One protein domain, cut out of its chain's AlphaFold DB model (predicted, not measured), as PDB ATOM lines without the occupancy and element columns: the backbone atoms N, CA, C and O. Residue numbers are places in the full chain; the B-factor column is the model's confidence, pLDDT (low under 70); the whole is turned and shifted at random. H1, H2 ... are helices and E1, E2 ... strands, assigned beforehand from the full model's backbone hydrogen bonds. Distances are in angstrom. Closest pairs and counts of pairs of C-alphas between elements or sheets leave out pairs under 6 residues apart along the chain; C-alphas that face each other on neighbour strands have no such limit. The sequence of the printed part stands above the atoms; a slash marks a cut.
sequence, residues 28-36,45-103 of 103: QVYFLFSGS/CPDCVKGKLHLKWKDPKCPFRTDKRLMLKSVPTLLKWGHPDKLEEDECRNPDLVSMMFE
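This is residues 28 to 36 and 45 to 103 of the 103 residues of the protein "Thioredoxin domain-containing protein 17" of Blattella germanica (UniProt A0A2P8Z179). H3 packs on a small antiparallel sheet, E1 E2 E3, and a winding stretch with H1 and H2 reaches away from it. The printed part has 68 residues, mixed in class, under half in named elements. It is only just compact, close to loose, with radius of gyration of the C-alphas 12.9 A and spans 38 by 25 by 15 A.

Find E1, residues 30 to 33, from C-alpha 30 at (154.472, 170.815, 103.045). Past the cut come H1, 53 to 58, H2, 63 to 66, E2, 77 to 80, E3, 86 to 88, and H3, 95 to 102, ending at (159.300, 165.318, 98.572).

In E2, O 79 is 2.8 A from N 31 of antiparallel E1, and N 78 is 2.9 A from O 87 of E3, its hairpin partner. H3 is on the sheet, its closest C-alphas to E2 being 101 and 80, 7.4 A apart. O i to N i+4 pairs within hydrogen-bond range are 1 of 2 in H1, 3 of 4 in H3.

Residues 37 to 44 are cut out, C-alphas 36 and 45 being 10.2 A apart. Look for pLDDT under 70 at residue 36 and residues 45 to 56.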
ATOM      1  N   GLN A  28     155.554 164.596 107.964       89.50
ATOM      2  CA  GLN A  28     156.157 165.705 107.237       89.50
ATOM      3  C   GLN A  28     155.063 166.529 106.548       89.50
ATOM      4  O   GLN A  28     154.236 165.997 105.801       89.50
ATOM      5  N   VAL A  29     155.070 167.836 106.806       92.00
ATOM      6  CA  VAL A  29     154.114 168.784 106.232       92.00
ATOM      7  C   VAL A  29     154.803 169.661 105.203       92.00
ATOM      8  O   VAL A  29     155.933 170.113 105.400       92.00
ATOM      9  N   TYR A  30     154.081 169.918 104.118       92.12
ATOM     10  CA  TYR A  30     154.472 170.815 103.045       92.12
ATOM     11  C   TYR A  30     153.383 171.860 102.846       92.12
ATOM     12  O   TYR A  30     152.197 171.528 102.783       92.12
ATOM     13  N   PHE A  31     153.787 173.117 102.727       92.06
ATOM     14  CA  PHE A  31     152.891 174.229 102.452       92.06
ATOM     15  C   PHE A  31     153.108 174.727 101.034       92.06
ATOM     16  O   PHE A  31     154.203 175.155 100.687       92.06
ATOM     17  N   LEU A  32     152.045 174.710 100.231       90.94
ATOM     18  CA  LEU A  32     152.006 175.403  98.951       90.94
ATOM     19  C   LEU A  32     151.217 176.698  99.126       90.94
ATOM     20  O   LEU A  32     149.985 176.686  99.189       90.94
ATOM     21  N   PHE A  33     151.929 177.815  99.194       89.31
ATOM     22  CA  PHE A  33     151.324 179.137  99.201       89.31
ATOM     23  C   PHE A  33     151.054 179.554  97.763       89.31
ATOM     24  O   PHE A  33     151.965 179.679  96.947       89.31
ATOM     25  N   SER A  34     149.783 179.764  97.444       84.50
ATOM     26  CA  SER A  34     149.362 180.227  96.127       84.50
ATOM     27  C   SER A  34     148.206 181.201  96.259       84.50
ATOM     28  O   SER A  34     147.486 181.192  97.258       84.50
ATOM     29  N   GLY A  35     148.005 182.005  95.224       76.31
ATOM     30  CA  GLY A  35     146.823 182.837  95.119       76.31
ATOM     31  C   GLY A  35     145.518 182.038  95.217       76.31
ATOM     32  O   GLY A  35     145.416 180.934  94.680       76.31
ATOM     33  N   SER A  36     144.514 182.606  95.894       66.19
ATOM     34  CA  SER A  36     143.157 182.047  96.007       66.19
ATOM     35  C   SER A  36     142.564 181.717  94.637       66.19
ATOM     36  O   SER A  36     142.396 182.613  93.820       66.19
ATOM     37  N   CYS A  45     147.802 183.782  88.318       47.28
ATOM     38  CA  CYS A  45     149.058 184.508  88.106       47.28
ATOM     39  C   CYS A  45     149.306 184.458  86.590       47.28
ATOM     40  O   CYS A  45     149.317 183.342  86.062       47.28
ATOM     41  N   PRO A  46     149.367 185.592  85.854       42.22
ATOM     42  CA  PRO A  46     150.487 186.545  85.944       42.22
ATOM     43  C   PRO A  46     150.124 188.049  86.014       42.22
ATOM     44  O   PRO A  46     150.983 188.854  86.335       42.22
ATOM     45  N   ASP A  47     148.878 188.462  85.794       47.31
ATOM     46  CA  ASP A  47     148.483 189.883  85.758       47.31
ATOM     47  C   ASP A  47     147.310 190.106  86.704       47.31
ATOM     48  O   ASP A  47     146.154 190.069  86.296       47.31
ATOM     49  N   CYS A  48     147.562 190.263  88.002       56.91
ATOM     50  CA  CYS A  48     146.500 190.274  89.014       56.91
ATOM     51  C   CYS A  48     145.688 191.594  89.034       56.91
ATOM     52  O   CYS A  48     145.645 192.335  90.021       56.91
ATOM     53  N   VAL A  49     145.019 191.874  87.919       49.38
ATOM     54  CA  VAL A  49     144.102 192.976  87.654       49.38
ATOM     55  C   VAL A  49     142.691 192.513  88.013       49.38
ATOM     56  O   VAL A  49     141.933 192.097  87.143       49.38
ATOM     57  N   LYS A  50     142.349 192.539  89.311       49.34
ATOM     58  CA  LYS A  50     140.988 192.816  89.832       49.34
ATOM     59  C   LYS A  50     140.914 192.656  91.358       49.34
ATOM     60  O   LYS A  50     140.998 191.555  91.880       49.34
ATOM     61  N   GLY A  51     140.667 193.781  92.039       52.00
ATOM     62  CA  GLY A  51     139.833 193.887  93.247       52.00
ATOM     63  C   GLY A  51     140.375 193.348  94.580       52.00
ATOM     64  O   GLY A  51     140.629 192.161  94.711       52.00
ATOM     65  N   LYS A  52     140.454 194.237  95.590       50.69
ATOM     66  CA  LYS A  52     140.602 194.080  97.068       50.69
ATOM     67  C   LYS A  52     141.569 193.033  97.665       50.69
ATOM     68  O   LYS A  52     142.206 193.345  98.667       50.69
ATOM     69  N   LEU A  53     141.709 191.832  97.116       49.62
ATOM     70  CA  LEU A  53     142.553 190.757  97.644       49.62
ATOM     71  C   LEU A  53     144.032 190.927  97.258       49.62
ATOM     72  O   LEU A  53     144.911 190.674  98.076       49.62
ATOM     73  N   HIS A  54     144.309 191.464  96.063       50.09
ATOM     74  CA  HIS A  54     145.674 191.791  95.640       50.09
ATOM     75  C   HIS A  54     146.334 192.842  96.547       50.09
ATOM     76  O   HIS A  54     147.531 192.771  96.818       50.09
ATOM     77  N   LEU A  55     145.531 193.770  97.084       52.41
ATOM     78  CA  LEU A  55     145.996 194.762  98.052       52.41
ATOM     79  C   LEU A  55     146.558 194.092  99.307       52.41
ATOM     80  O   LEU A  55     147.598 194.516  99.783       52.41
ATOM     81  N   LYS A  56     145.939 193.010  99.800       64.69
ATOM     82  CA  LYS A  56     146.386 192.333 101.029       64.69
ATOM     83  C   LYS A  56     147.714 191.585 100.878       64.69
ATOM     84  O   LYS A  56     148.419 191.430 101.868       64.69
ATOM     85  N   TRP A  57     148.048 191.099  99.679       70.75
ATOM     86  CA  TRP A  57     149.337 190.438  99.423       70.75
ATOM     87  C   TRP A  57     150.453 191.423  99.063       70.75
ATOM     88  O   TRP A  57     151.596 191.245  99.489       70.75
ATOM     89  N   LYS A  58     150.131 192.450  98.262       70.56
ATOM     90  CA  LYS A  58     151.072 193.528  97.921       70.56
ATOM     91  C   LYS A  58     151.359 194.454  99.099       70.56
ATOM     92  O   LYS A  58     152.355 195.167  99.050       70.56
ATOM     93  N   ASP A  59     150.519 194.445 100.133       77.31
ATOM     94  CA  ASP A  59     150.797 195.145 101.380       77.31
ATOM     95  C   ASP A  59     152.124 194.634 101.977       77.31
ATOM     96  O   ASP A  59     152.246 193.438 102.260       77.31
ATOM     97  N   PRO A  60     153.123 195.505 102.205       77.81
ATOM     98  CA  PRO A  60     154.348 195.133 102.910       77.81
ATOM     99  C   PRO A  60     154.085 194.554 104.308       77.81
ATOM    100  O   PRO A  60     154.892 193.777 104.811       77.81
ATOM    101  N   LYS A  61     152.946 194.899 104.921       80.62
ATOM    102  CA  LYS A  61     152.479 194.375 106.213       80.62
ATOM    103  C   LYS A  61     151.707 193.060 106.084       80.62
ATOM    104  O   LYS A  61     151.077 192.630 107.049       80.62
ATOM    105  N   CYS A  62     151.709 192.427 104.908       84.25
ATOM    106  CA  CYS A  62     151.095 191.122 104.721       84.25
ATOM    107  C   CYS A  62     151.676 190.133 105.748       84.25
ATOM    108  O   CYS A  62     152.889 189.904 105.730       84.25
ATOM    109  N   PRO A  63     150.844 189.498 106.597       87.56
ATOM    110  CA  PRO A  63     151.329 188.619 107.655       87.56
ATOM    111  C   PRO A  63     152.225 187.494 107.136       87.56
ATOM    112  O   PRO A  63     153.208 187.152 107.772       87.56
ATOM    113  N   PHE A  64     151.953 186.984 105.933       87.31
ATOM    114  CA  PHE A  64     152.767 185.951 105.290       87.31
ATOM    115  C   PHE A  64     154.174 186.427 104.874       87.31
ATOM    116  O   PHE A  64     155.101 185.621 104.821       87.31
ATOM    117  N   ARG A  65     154.344 187.726 104.587       86.00
ATOM    118  CA  ARG A  65     155.647 188.343 104.273       86.00
ATOM    119  C   ARG A  65     156.431 188.684 105.539       86.00
ATOM    120  O   ARG A  65     157.657 188.642 105.530       86.00
ATOM    121  N   THR A  66     155.727 189.039 106.613       86.62
ATOM    122  CA  THR A  66     156.330 189.498 107.874       86.62
ATOM    123  C   THR A  66     156.535 188.387 108.903       86.62
ATOM    124  O   THR A  66     157.327 188.560 109.829       86.62
ATOM    125  N   ASP A  67     155.818 187.266 108.788       86.88
ATOM    126  CA  ASP A  67     155.984 186.118 109.679       86.88
ATOM    127  C   ASP A  67     157.385 185.533 109.487       86.88
ATOM    128  O   ASP A  67     157.741 185.086 108.399       86.88
ATOM    129  N   LYS A  68     158.179 185.523 110.561       86.62
ATOM    130  CA  LYS A  68     159.566 185.035 110.564       86.62
ATOM    131  C   LYS A  68     159.687 183.554 110.202       86.62
ATOM    132  O   LYS A  68     160.759 183.131 109.787       86.62
ATOM    133  N   ARG A  69     158.611 182.779 110.357       86.12
ATOM    134  CA  ARG A  69     158.552 181.355 109.998       86.12
ATOM    135  C   ARG A  69     158.391 181.147 108.495       86.12
ATOM    136  O   ARG A  69     158.707 180.074 107.998       86.12
ATOM    137  N   LEU A  70     157.863 182.151 107.790       87.62
ATOM    138  CA  LEU A  70     157.507 182.056 106.377       87.62
ATOM    139  C   LEU A  70     158.361 182.962 105.494       87.62
ATOM    140  O   LEU A  70     158.925 182.498 104.508       87.62
ATOM    141  N   MET A  71     158.428 184.253 105.833       84.25
ATOM    142  CA  MET A  71     159.123 185.306 105.085       84.25
ATOM    143  C   MET A  71     158.945 185.175 103.565       84.25
ATOM    144  O   MET A  71     159.918 185.227 102.804       84.25
ATOM    145  N   LEU A  72     157.699 184.964 103.123       86.31
ATOM    146  CA  LEU A  72     157.413 184.713 101.713       86.31
ATOM    147  C   LEU A  72     157.745 185.957 100.887       86.31
ATOM    148  O   LEU A  72     157.249 187.055 101.157       86.31
ATOM    149  N   LYS A  73     158.572 185.791  99.855       84.38
ATOM    150  CA  LYS A  73     158.947 186.886  98.948       84.38
ATOM    151  C   LYS A  73     157.992 186.987  97.765       84.38
ATOM    152  O   LYS A  73     157.608 188.090  97.360       84.38
ATOM    153  N   SER A  74     157.556 185.839  97.277       82.88
ATOM    154  CA  SER A  74     156.767 185.672  96.067       82.88
ATOM    155  C   SER A  74     155.751 184.544  96.250       82.88
ATOM    156  O   SER A  74     155.673 183.928  97.309       82.88
ATOM    157  N   VAL A  75     154.893 184.356  95.254       85.75
ATOM    158  CA  VAL A  75     154.011 183.191  95.126       85.75
ATOM    159  C   VAL A  75     154.014 182.762  93.654       85.75
ATOM    160  O   VAL A  75     154.046 183.641  92.791       85.75
ATOM    161  N   PRO A  76     153.904 181.461  93.332       89.25
ATOM    162  CA  PRO A  76     153.781 180.336  94.260       89.25
ATOM    163  C   PRO A  76     155.069 180.072  95.059       89.25
ATOM    164  O   PRO A  76     156.165 180.309  94.561       89.25
ATOM    165  N   THR A  77     154.925 179.579  96.292       90.62
ATOM    166  CA  THR A  77     156.052 179.100  97.112       90.62
ATOM    167  C   THR A  77     155.698 177.768  97.750       90.62
ATOM    168  O   THR A  77     154.670 177.662  98.428       90.62
ATOM    169  N   LEU A  78     156.549 176.763  97.554       92.12
ATOM    170  CA  LEU A  78     156.484 175.472  98.228       92.12
ATOM    171  C   LEU A  78     157.497 175.459  99.375       92.12
ATOM    172  O   LEU A  78     158.680 175.684  99.151       92.12
ATOM    173  N   LEU A  79     157.044 175.188 100.595       92.81
ATOM    174  CA  LEU A  79     157.872 175.184 101.803       92.81
ATOM    175  C   LEU A  79     157.720 173.856 102.546       92.81
ATOM    176  O   LEU A  79     156.597 173.409 102.796       92.81
ATOM    177  N   LYS A  80     158.842 173.244 102.937       92.25
ATOM    178  CA  LYS A  80     158.865 172.061 103.811       92.25
ATOM    179  C   LYS A  80     158.899 172.537 105.258       92.25
ATOM    180  O   LYS A  80     159.817 173.238 105.672       92.25
ATOM    181  N   TRP A  81     157.866 172.206 106.031       90.50
ATOM    182  CA  TRP A  81     157.768 172.685 107.409       90.50
ATOM    183  C   TRP A  81     158.911 172.126 108.262       90.50
ATOM    184  O   TRP A  81     159.177 170.924 108.221       90.50
ATOM    185  N   GLY A  82     159.569 173.000 109.028       86.62
ATOM    186  CA  GLY A  82     160.728 172.652 109.858       86.62
ATOM    187  C   GLY A  82     162.063 172.568 109.109       86.62
ATOM    188  O   GLY A  82     163.070 172.257 109.738       86.62
ATOM    189  N   HIS A  83     162.095 172.862 107.805       87.19
ATOM    190  CA  HIS A  83     163.312 172.857 106.991       87.19
ATOM    191  C   HIS A  83     163.558 174.244 106.364       87.19
ATOM    192  O   HIS A  83     162.589 174.954 106.080       87.19
ATOM    193  N   PRO A  84     164.820 174.665 106.142       84.44
ATOM    194  CA  PRO A  84     165.118 175.910 105.426       84.44
ATOM    195  C   PRO A  84     164.730 175.874 103.940       84.44
ATOM    196  O   PRO A  84     164.580 176.936 103.333       84.44
ATOM    197  N   ASP A  85     164.573 174.682 103.362       87.44
ATOM    198  CA  ASP A  85     164.283 174.540 101.936       87.44
ATOM    199  C   ASP A  85     162.902 175.081 101.578       87.44
ATOM    200  O   ASP A  85     161.870 174.775 102.195       87.44
ATOM    201  N   LYS A  86     162.901 175.855 100.500       91.56
ATOM    202  CA  LYS A  86     161.723 176.409  99.857       91.56
ATOM    203  C   LYS A  86     161.989 176.523  98.364       91.56
ATOM    204  O   LYS A  86     163.101 176.854  97.973       91.56
ATOM    205  N   LEU A  87     160.961 176.272  97.567       91.88
ATOM    206  CA  LEU A  87     160.963 176.536  96.134       91.88
ATOM    207  C   LEU A  87     160.074 177.748  95.879       91.88
ATOM    208  O   LEU A  87     158.915 177.764  96.303       91.88
ATOM    209  N   GLU A  88     160.594 178.759  95.199       90.62
ATOM    210  CA  GLU A  88     159.911 180.013  94.885       90.62
ATOM    211  C   GLU A  88     159.695 180.150  93.364       90.62
ATOM    212  O   GLU A  88     160.559 179.822  92.556       90.62
ATOM    213  N   GLU A  89     158.518 180.632  92.956       87.31
ATOM    214  CA  GLU A  89     158.167 180.983  91.566       87.31
ATOM    215  C   GLU A  89     158.513 179.913  90.517       87.31
ATOM    216  O   GLU A  89     157.795 178.916  90.392       87.31
ATOM    217  N   ASP A  90     159.569 180.133  89.729       87.00
ATOM    218  CA  ASP A  90     159.989 179.236  88.652       87.00
ATOM    219  C   ASP A  90     160.565 177.920  89.182       87.00
ATOM    220  O   ASP A  90     160.447 176.890  88.517       87.00
ATOM    221  N   GLU A  91     161.082 177.894  90.411       87.38
ATOM    222  CA  GLU A  91     161.525 176.654  91.052       87.38
ATOM    223  C   GLU A  91     160.343 175.706  91.291       87.38
ATOM    224  O   GLU A  91     160.474 174.495  91.132       87.38
ATOM    225  N   CYS A  92     159.148 176.249  91.565       86.75
ATOM    226  CA  CYS A  92     157.921 175.451  91.664       86.75
ATOM    227  C   CYS A  92     157.461 174.882  90.312       86.75
ATOM    228  O   CYS A  92     156.598 174.001  90.286       86.75
ATOM    229  N   ARG A  93     157.972 175.401  89.187       84.75
ATOM    230  CA  ARG A  93     157.684 174.879  87.841       84.75
ATOM    231  C   ARG A  93     158.657 173.784  87.425       84.75
ATOM    232  O   ARG A  93     158.358 173.073  86.469       84.75
ATOM    233  N   ASN A  94     159.790 173.655  88.111       89.75
ATOM    234  CA  ASN A  94     160.781 172.641  87.804       89.75
ATOM    235  C   ASN A  94     160.392 171.306  88.472       89.75
ATOM    236  O   ASN A  94     160.461 171.200  89.699       89.75
ATOM    237  N   PRO A  95     159.988 170.280  87.698       90.00
ATOM    238  CA  PRO A  95     159.554 169.004  88.259       90.00
ATOM    239  C   PRO A  95     160.663 168.281  89.032       90.00
ATOM    240  O   PRO A  95     160.351 167.603  90.008       90.00
ATOM    241  N   ASP A  96     161.931 168.461  88.651       92.06
ATOM    242  CA  ASP A  96     163.060 167.801  89.311       92.06
ATOM    243  C   ASP A  96     163.264 168.365  90.721       92.06
ATOM    244  O   ASP A  96     163.347 167.612  91.688       92.06
ATOM    245  N   LEU A  97     163.237 169.696  90.863       89.94
ATOM    246  CA  LEU A  97     163.326 170.358  92.172       89.94
ATOM    247  C   LEU A  97     162.138 170.000  93.063       89.94
ATOM    248  O   LEU A  97     162.292 169.769  94.262       89.94
ATOM    249  N   VAL A  98     160.942 169.928  92.476       90.19
ATOM    250  CA  VAL A  98     159.736 169.531  93.202       90.19
ATOM    251  C   VAL A  98     159.842 168.083  93.682       90.19
ATOM    252  O   VAL A  98     159.483 167.822  94.826       90.19
ATOM    253  N   SER A  99     160.359 167.157  92.863       90.06
ATOM    254  CA  SER A  99     160.593 165.766  93.283       90.06
ATOM    255  C   SER A  99     161.556 165.706  94.465       90.06
ATOM    256  O   SER A  99     161.209 165.147  95.503       90.06
ATOM    257  N   MET A 100     162.694 166.401  94.359       89.25
ATOM    258  CA  MET A 100     163.708 166.468  95.419       89.25
ATOM    259  C   MET A 100     163.161 167.029  96.737       89.25
ATOM    260  O   MET A 100     163.646 166.684  97.808       89.25
ATOM    261  N   MET A 101     162.131 167.875  96.687       88.00
ATOM    262  CA  MET A 101     161.496 168.415  97.890       88.00
ATOM    263  C   MET A 101     160.730 167.347  98.694       88.00
ATOM    264  O   MET A 101     160.613 167.440  99.924       88.00
ATOM    265  N   PHE A 102     160.155 166.362  97.998       85.75
ATOM    266  CA  PHE A 102     159.300 165.318  98.572       85.75
ATOM    267  C   PHE A 102     160.024 164.001  98.860       85.75
ATOM    268  O   PHE A 102     159.419 163.113  99.466       85.75
ATOM    269  N   GLU A 103     161.280 163.895  98.441       80.75
ATOM    270  CA  GLU A 103     162.219 162.842  98.838       80.75
ATOM    271  C   GLU A 103     162.737 163.066 100.276       80.75
ATOM    272  O   GLU A 103     162.952 162.042 100.964       80.75
TER     273      GLU A 103